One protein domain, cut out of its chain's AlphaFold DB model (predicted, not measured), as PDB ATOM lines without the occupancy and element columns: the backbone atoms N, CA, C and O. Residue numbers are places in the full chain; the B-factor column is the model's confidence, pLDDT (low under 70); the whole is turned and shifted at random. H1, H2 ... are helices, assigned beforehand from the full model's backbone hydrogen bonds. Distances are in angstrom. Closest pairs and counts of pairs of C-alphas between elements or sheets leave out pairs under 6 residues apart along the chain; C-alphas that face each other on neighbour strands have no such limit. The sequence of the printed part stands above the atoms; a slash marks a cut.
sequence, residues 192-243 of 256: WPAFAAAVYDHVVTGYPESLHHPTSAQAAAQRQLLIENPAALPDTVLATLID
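Overview. This is residues 192 to 243 of the 256 residues of an uncharacterized protein of Mycobacteroides chelonae (UniProt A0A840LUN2). Two longer helices, H1 and H3, lie side by side and run opposite ways, and a shorter helix, H4, is set over one side of this pair, about perpendicular to H1. The small helix H2 turns the corner after H1, and the chain then folds back into H3. The printed part has 52 residues with four named helices, in the order H1, H2, H3, H4, and no named strand; the class is all helix. The whole is compact and rounded, with a radius of gyration of the C-alphas of 9.7 A and spans of 24 by 19 by 17 A.

Along the chain. H1, residues 192 to 206, begins at C-alpha 192 (29.346, -40.626, 51.234) and is 20.7 A long. H2 is residues 208 to 211, 5.8 A. H3, residues 216 to 228, begins at C-alpha 216 (28.906, -59.453, 38.923) and is 18.4 A long. H4, residues 235 to 242, measures 10.3 A and ends at C-alpha 242 (25.147, -38.558, 38.999).

Arrangement. H1 is the hub, touching three helices. It touches residues 223 to 228 of H3, closest at the C-alphas of Pro 193 and Ile 227, 5.1 A, at a shallow tilt of 32 degrees, only just short of steep. With residues 199 to 203 H1 only just touches H4, with 3 pairs of C-alphas within 8 A; the closest are Tyr 200 and Leu 241, 6.7 A. H1 and H2 only just touch, with 3 such pairs, and only at the corner, where the C-alphas of Val 204 and Leu 211 are closest, 7.1 A. H2 and H4 only just touch, also with 3 pairs, closest at the C-alphas of Leu 211 and Val 237, 6.1 A. H3 and H4 are near each other, with 5 pairs of C-alphas within 10 A. H2 and H3 are apart. In H1, H3 and H4 every O i to N i+4 pair is within hydrogen-bond range; H2 is too short for such a pair.

Size, cuts and confidence. The two C-alphas farthest apart, those of Trp 192 and Glu 209, are 24.7 A apart. The printed part has no cut. The links H1 to H2 and H2 to H3 are tight, and H3 to H4 is short. The mean pLDDT of the printed part is 91.3, and no printed residue is under 70.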
ATOM      1  N   TRP A 192      29.142 -40.254  52.637       93.38
ATOM      2  CA  TRP A 192      29.346 -40.626  51.234       93.38
ATOM      3  C   TRP A 192      29.293 -42.143  50.988       93.38
ATOM      4  O   TRP A 192      28.549 -42.537  50.091       93.38
ATOM      5  N   PRO A 193      29.986 -43.019  51.751       94.75
ATOM      6  CA  PRO A 193      30.005 -44.452  51.447       94.75
ATOM      7  C   PRO A 193      28.615 -45.093  51.421       94.75
ATOM      8  O   PRO A 193      28.305 -45.851  50.506       94.75
ATOM      9  N   ALA A 194      27.767 -44.757  52.397       91.94
ATOM     10  CA  ALA A 194      26.406 -45.278  52.482       91.94
ATOM     11  C   ALA A 194      25.514 -44.719  51.364       91.94
ATOM     12  O   ALA A 194      24.782 -45.471  50.722       91.94
ATOM     13  N   PHE A 195      25.605 -43.414  51.095       92.69
ATOM     14  CA  PHE A 195      24.823 -42.765  50.043       92.69
ATOM     15  C   PHE A 195      25.201 -43.272  48.643       92.69
ATOM     16  O   PHE A 195      24.330 -43.659  47.868       92.69
ATOM     17  N   ALA A 196      26.497 -43.326  48.335       94.81
ATOM     18  CA  ALA A 196      27.018 -43.789  47.055       94.81
ATOM     19  C   ALA A 196      26.654 -45.255  46.781       94.81
ATOM     20  O   ALA A 196      26.214 -45.585  45.682       94.81
ATOM     21  N   ALA A 197      26.782 -46.118  47.794       94.69
ATOM     22  CA  ALA A 197      26.328 -47.503  47.739       94.69
ATOM     23  C   ALA A 197      24.846 -47.609  47.355       94.69
ATOM     24  O   ALA A 197      24.505 -48.336  46.426       94.69
ATOM     25  N   ALA A 198      23.984 -46.848  48.032       93.50
ATOM     26  CA  ALA A 198      22.548 -46.889  47.792       93.50
ATOM     27  C   ALA A 198      22.166 -46.359  46.397       93.50
ATOM     28  O   ALA A 198      21.318 -46.955  45.738       93.50
ATOM     29  N   VAL A 199      22.829 -45.303  45.906       93.25
ATOM     30  CA  VAL A 199      22.650 -44.833  44.519       93.25
ATOM     31  C   VAL A 199      23.090 -45.900  43.516       93.25
ATOM     32  O   VAL A 199      22.377 -46.159  42.552       93.25
ATOM     33  N   TYR A 200      24.234 -46.551  43.735       94.31
ATOM     34  CA  TYR A 200      24.698 -47.607  42.836       94.31
ATOM     35  C   TYR A 200      23.709 -48.776  42.771       94.31
ATOM     36  O   TYR A 200      23.328 -49.204  41.683       94.31
ATOM     37  N   ASP A 201      23.258 -49.257  43.932       92.44
ATOM     38  CA  ASP A 201      22.324 -50.379  44.036       92.44
ATOM     39  C   ASP A 201      20.966 -50.033  43.388       92.44
ATOM     40  O   ASP A 201      20.385 -50.863  42.681       92.44
ATOM     41  N   HIS A 202      20.501 -48.785  43.545       91.38
ATOM     42  CA  HIS A 202      19.319 -48.246  42.864       91.38
ATOM     43  C   HIS A 202      19.469 -48.271  41.341       91.38
ATOM     44  O   HIS A 202      18.616 -48.822  40.646       91.38
ATOM     45  N   VAL A 203      20.573 -47.738  40.809       91.38
ATOM     46  CA  VAL A 203      20.793 -47.664  39.358       91.38
ATOM     47  C   VAL A 203      20.956 -49.051  38.740       91.38
ATOM     48  O   VAL A 203      20.358 -49.325  37.704       91.38
ATOM     49  N   VAL A 204      21.705 -49.955  39.375       90.31
ATOM     50  CA  VAL A 204      21.876 -51.328  38.870       90.31
ATOM     51  C   VAL A 204      20.556 -52.101  38.867       90.31
ATOM     52  O   VAL A 204      20.308 -52.875  37.945       90.31
ATOM     53  N   THR A 205      19.698 -51.887  39.868       89.44
ATOM     54  CA  THR A 205      18.419 -52.604  39.981       89.44
ATOM     55  C   THR A 205      17.340 -52.005  39.078       89.44
ATOM     56  O   THR A 205      16.610 -52.741  38.418       89.44
ATOM     57  N   GLY A 206      17.219 -50.675  39.050       88.25
ATOM     58  CA  GLY A 206      16.163 -49.960  38.329       88.25
ATOM     59  C   GLY A 206      16.490 -49.660  36.866       88.25
ATOM     60  O   GLY A 206      15.580 -49.583  36.042       88.25
ATOM     61  N   TYR A 207      17.776 -49.519  36.530       87.88
ATOM     62  CA  TYR A 207      18.255 -49.066  35.218       87.88
ATOM     63  C   TYR A 207      19.466 -49.878  34.714       87.88
ATOM     64  O   TYR A 207      20.485 -49.295  34.331       87.88
ATOM     65  N   PRO A 208      19.387 -51.223  34.659       83.62
ATOM     66  CA  PRO A 208      20.528 -52.074  34.297       83.62
ATOM     67  C   PRO A 208      21.097 -51.776  32.896       83.62
ATOM     68  O   PRO A 208      22.308 -51.845  32.682       83.62
ATOM     69  N   GLU A 209      20.239 -51.365  31.958       85.88
ATOM     70  CA  GLU A 209      20.631 -50.967  30.598       85.88
ATOM     71  C   GLU A 209      21.539 -49.723  30.581       85.88
ATOM     72  O   GLU A 209      22.358 -49.560  29.678       85.88
ATOM     73  N   SER A 210      21.432 -48.848  31.588       85.06
ATOM     74  CA  SER A 210      22.183 -47.588  31.651       85.06
ATOM     75  C   SER A 210      23.647 -47.765  32.063       85.06
ATOM     76  O   SER A 210      24.449 -46.871  31.816       85.06
ATOM     77  N   LEU A 211      24.016 -48.905  32.657       82.06
ATOM     78  CA  LEU A 211      25.390 -49.206  33.087       82.06
ATOM     79  C   LEU A 211      26.099 -50.252  32.208       82.06
ATOM     80  O   LEU A 211      27.185 -50.707  32.565       82.06
ATOM     81  N   HIS A 212      25.523 -50.605  31.051       74.19
ATOM     82  CA  HIS A 212      26.055 -51.611  30.123       74.19
ATOM     83  C   HIS A 212      26.329 -52.979  30.783       74.19
ATOM     84  O   HIS A 212      27.450 -53.479  30.711       74.19
ATOM     85  N   HIS A 213      25.311 -53.578  31.423       72.44
ATOM     86  CA  HIS A 213      25.285 -54.967  31.938       72.44
ATOM     87  C   HIS A 213      26.642 -55.517  32.426       72.44
ATOM     88  O   HIS A 213      27.162 -56.485  31.857       72.44
ATOM     89  N   PRO A 214      27.255 -54.916  33.462       78.75
ATOM     90  CA  PRO A 214      28.513 -55.414  33.994       78.75
ATOM     91  C   PRO A 214      28.328 -56.833  34.546       78.75
ATOM     92  O   PRO A 214      27.318 -57.156  35.172       78.75
ATOM     93  N   THR A 215      29.336 -57.687  34.375       85.06
ATOM     94  CA  THR A 215      29.418 -58.949  35.129       85.06
ATOM     95  C   THR A 215      29.367 -58.670  36.636       85.06
ATOM     96  O   THR A 215      29.756 -57.589  37.081       85.06
ATOM     97  N   SER A 216      28.972 -59.645  37.461       85.81
ATOM     98  CA  SER A 216      28.906 -59.453  38.923       85.81
ATOM     99  C   SER A 216      30.230 -58.963  39.529       85.81
ATOM    100  O   SER A 216      30.225 -58.140  40.441       85.81
ATOM    101  N   ALA A 217      31.369 -59.412  38.988       89.19
ATOM    102  CA  ALA A 217      32.691 -58.947  39.404       89.19
ATOM    103  C   ALA A 217      32.945 -57.477  39.021       89.19
ATOM    104  O   ALA A 217      33.460 -56.708  39.832       89.19
ATOM    105  N   GLN A 218      32.554 -57.065  37.811       89.44
ATOM    106  CA  GLN A 218      32.648 -55.669  37.376       89.44
ATOM    107  C   GLN A 218      31.718 -54.763  38.183       89.44
ATOM    108  O   GLN A 218      32.131 -53.669  38.551       89.44
ATOM    109  N   ALA A 219      30.505 -55.222  38.503       90.50
ATOM    110  CA  ALA A 219      29.560 -54.461  39.311       90.50
ATOM    111  C   ALA A 219      30.104 -54.220  40.728       90.50
ATOM    112  O   ALA A 219      30.130 -53.089  41.211       90.50
ATOM    113  N   ALA A 220      30.641 -55.266  41.366       92.31
ATOM    114  CA  ALA A 220      31.294 -55.144  42.666       92.31
ATOM    115  C   ALA A 220      32.493 -54.176  42.622       92.31
ATOM    116  O   ALA A 220      32.627 -53.318  43.495       92.31
ATOM    117  N   ALA A 221      33.330 -54.263  41.582       94.06
ATOM    118  CA  ALA A 221      34.474 -53.371  41.406       94.06
ATOM    119  C   ALA A 221      34.055 -51.909  41.172       94.06
ATOM    120  O   ALA A 221      34.616 -51.005  41.786       94.06
ATOM    121  N   GLN A 222      33.051 -51.659  40.327       94.75
ATOM    122  CA  GLN A 222      32.518 -50.316  40.080       94.75
ATOM    123  C   GLN A 222      31.901 -49.709  41.340       94.75
ATOM    124  O   GLN A 222      32.145 -48.540  41.631       94.75
ATOM    125  N   ARG A 223      31.146 -50.500  42.109       95.56
ATOM    126  CA  ARG A 223      30.569 -50.070  43.385       95.56
ATOM    127  C   ARG A 223      31.650 -49.671  44.384       95.56
ATOM    128  O   ARG A 223      31.547 -48.618  45.007       95.56
ATOM    129  N   GLN A 224      32.706 -50.479  44.502       96.69
ATOM    130  CA  GLN A 224      33.836 -50.161  45.374       96.69
ATOM    131  C   GLN A 224      34.552 -48.888  44.917       96.69
ATOM    132  O   GLN A 224      34.814 -47.999  45.727       96.69
ATOM    133  N   LEU A 225      34.799 -48.755  43.609       95.75
ATOM    134  CA  LEU A 225      35.388 -47.549  43.038       95.75
ATOM    135  C   LEU A 225      34.517 -46.320  43.293       95.75
ATOM    136  O   LEU A 225      35.060 -45.294  43.669       95.75
ATOM    137  N   LEU A 226      33.193 -46.397  43.159       96.56
ATOM    138  CA  LEU A 226      32.308 -45.269  43.460       96.56
ATOM    139  C   LEU A 226      32.474 -44.784  44.910       96.56
ATOM    140  O   LEU A 226      32.492 -43.582  45.170       96.56
ATOM    141  N   ILE A 227      32.616 -45.715  45.851       96.62
ATOM    142  CA  ILE A 227      32.765 -45.408  47.274       96.62
ATOM    143  C   ILE A 227      34.146 -44.797  47.554       96.62
ATOM    144  O   ILE A 227      34.239 -43.724  48.151       96.62
ATOM    145  N   GLU A 228      35.218 -45.445  47.105       95.69
ATOM    146  CA  GLU A 228      36.589 -45.089  47.492       95.69
ATOM    147  C   GLU A 228      37.225 -44.055  46.562       95.69
ATOM    148  O   GLU A 228      37.846 -43.081  47.000       95.69
ATOM    149  N   ASN A 229      37.072 -44.262  45.256       95.06
ATOM    150  CA  ASN A 229      37.715 -43.474  44.220       95.06
ATOM    151  C   ASN A 229      36.835 -43.253  42.977       95.06
ATOM    152  O   ASN A 229      37.183 -43.705  41.882       95.06
ATOM    153  N   PRO A 230      35.724 -42.503  43.112       95.44
ATOM    154  CA  PRO A 230      34.782 -42.284  42.016       95.44
ATOM    155  C   PRO A 230      35.430 -41.602  40.809       95.44
ATOM    156  O   PRO A 230      34.996 -41.797  39.678       95.44
ATOM    157  N   ALA A 231      36.525 -40.866  41.027       94.69
ATOM    158  CA  ALA A 231      37.287 -40.241  39.956       94.69
ATOM    159  C   ALA A 231      37.950 -41.232  38.979       94.69
ATOM    160  O   ALA A 231      38.313 -40.835  37.875       94.69
ATOM    161  N   ALA A 232      38.091 -42.505  39.359       94.06
ATOM    162  CA  ALA A 232      38.620 -43.561  38.497       94.06
ATOM    163  C   ALA A 232      37.543 -44.268  37.654       94.06
ATOM    164  O   ALA A 232      37.883 -45.080  36.794       94.06
ATOM    165  N   LEU A 233      36.253 -43.983  37.869       95.00
ATOM    166  CA  LEU A 233      35.191 -44.536  37.032       95.00
ATOM    167  C   LEU A 233      35.226 -43.926  35.619       95.00
ATOM    168  O   LEU A 233      35.615 -42.763  35.460       95.00
ATOM    169  N   PRO A 234      34.790 -44.661  34.580       93.69
ATOM    170  CA  PRO A 234      34.542 -44.076  33.264       93.69
ATOM    171  C   PRO A 234      33.549 -42.907  33.347       93.69
ATOM    172  O   PRO A 234      32.594 -42.966  34.124       93.69
ATOM    173  N   ASP A 235      33.743 -41.871  32.523       93.94
ATOM    174  CA  ASP A 235      32.890 -40.669  32.532       93.94
ATOM    175  C   ASP A 235      31.410 -41.015  32.319       93.94
ATOM    176  O   ASP A 235      30.550 -40.434  32.971       93.94
ATOM    177  N   THR A 236      31.113 -41.995  31.460       93.25
ATOM    178  CA  THR A 236      29.743 -42.450  31.180       93.25
ATOM    179  C   THR A 236      29.088 -43.090  32.401       93.25
ATOM    180  O   THR A 236      27.983 -42.708  32.765       93.25
ATOM    181  N   VAL A 237      29.792 -43.999  33.081       94.06
ATOM    182  CA  VAL A 237      29.308 -44.654  34.307       94.06
ATOM    183  C   VAL A 237      29.065 -43.622  35.403       94.06
ATOM    184  O   VAL A 237      28.010 -43.622  36.032       94.06
ATOM    185  N   LEU A 238      30.023 -42.716  35.624       95.31
ATOM    186  CA  LEU A 238      29.882 -41.683  36.645       95.31
ATOM    187  C   LEU A 238      28.744 -40.706  36.307       95.31
ATOM    188  O   LEU A 238      27.991 -40.347  37.205       95.31
ATOM    189  N   ALA A 239      28.575 -40.320  35.039       93.94
ATOM    190  CA  ALA A 239      27.469 -39.465  34.604       93.94
ATOM    191  C   ALA A 239      26.105 -40.106  34.894       93.94
ATOM    192  O   ALA A 239      25.246 -39.456  35.481       93.94
ATOM    193  N   THR A 240      25.932 -41.391  34.569       94.06
ATOM    194  CA  THR A 240      24.699 -42.138  34.868       94.06
ATOM    195  C   THR A 240      24.408 -42.205  36.364       94.06
ATOM    196  O   THR A 240      23.257 -42.112  36.771       94.06
ATOM    197  N   LEU A 241      25.433 -42.363  37.203       94.44
ATOM    198  CA  LEU A 241      25.254 -42.392  38.658       94.44
ATOM    199  C   LEU A 241      24.933 -41.000  39.223       94.44
ATOM    200  O   LEU A 241      24.204 -40.883  40.210       94.44
ATOM    201  N   ILE A 242      25.461 -39.936  38.611       93.00
ATOM    202  CA  ILE A 242      25.147 -38.558  38.999       93.00
ATOM    203  C   ILE A 242      23.694 -38.210  38.676       93.00
ATOM    204  O   ILE A 242      23.009 -37.664  39.547       93.00
ATOM    205  N   ASP A 243      23.247 -38.547  37.467       91.88
ATOM    206  CA  ASP A 243      21.925 -38.203  36.943       91.88
ATOM    207  C   ASP A 243      21.270 -39.416  36.246       91.88
ATOM    208  O   ASP A 243      21.276 -39.525  35.015       91.88
TER     209      ASP A 243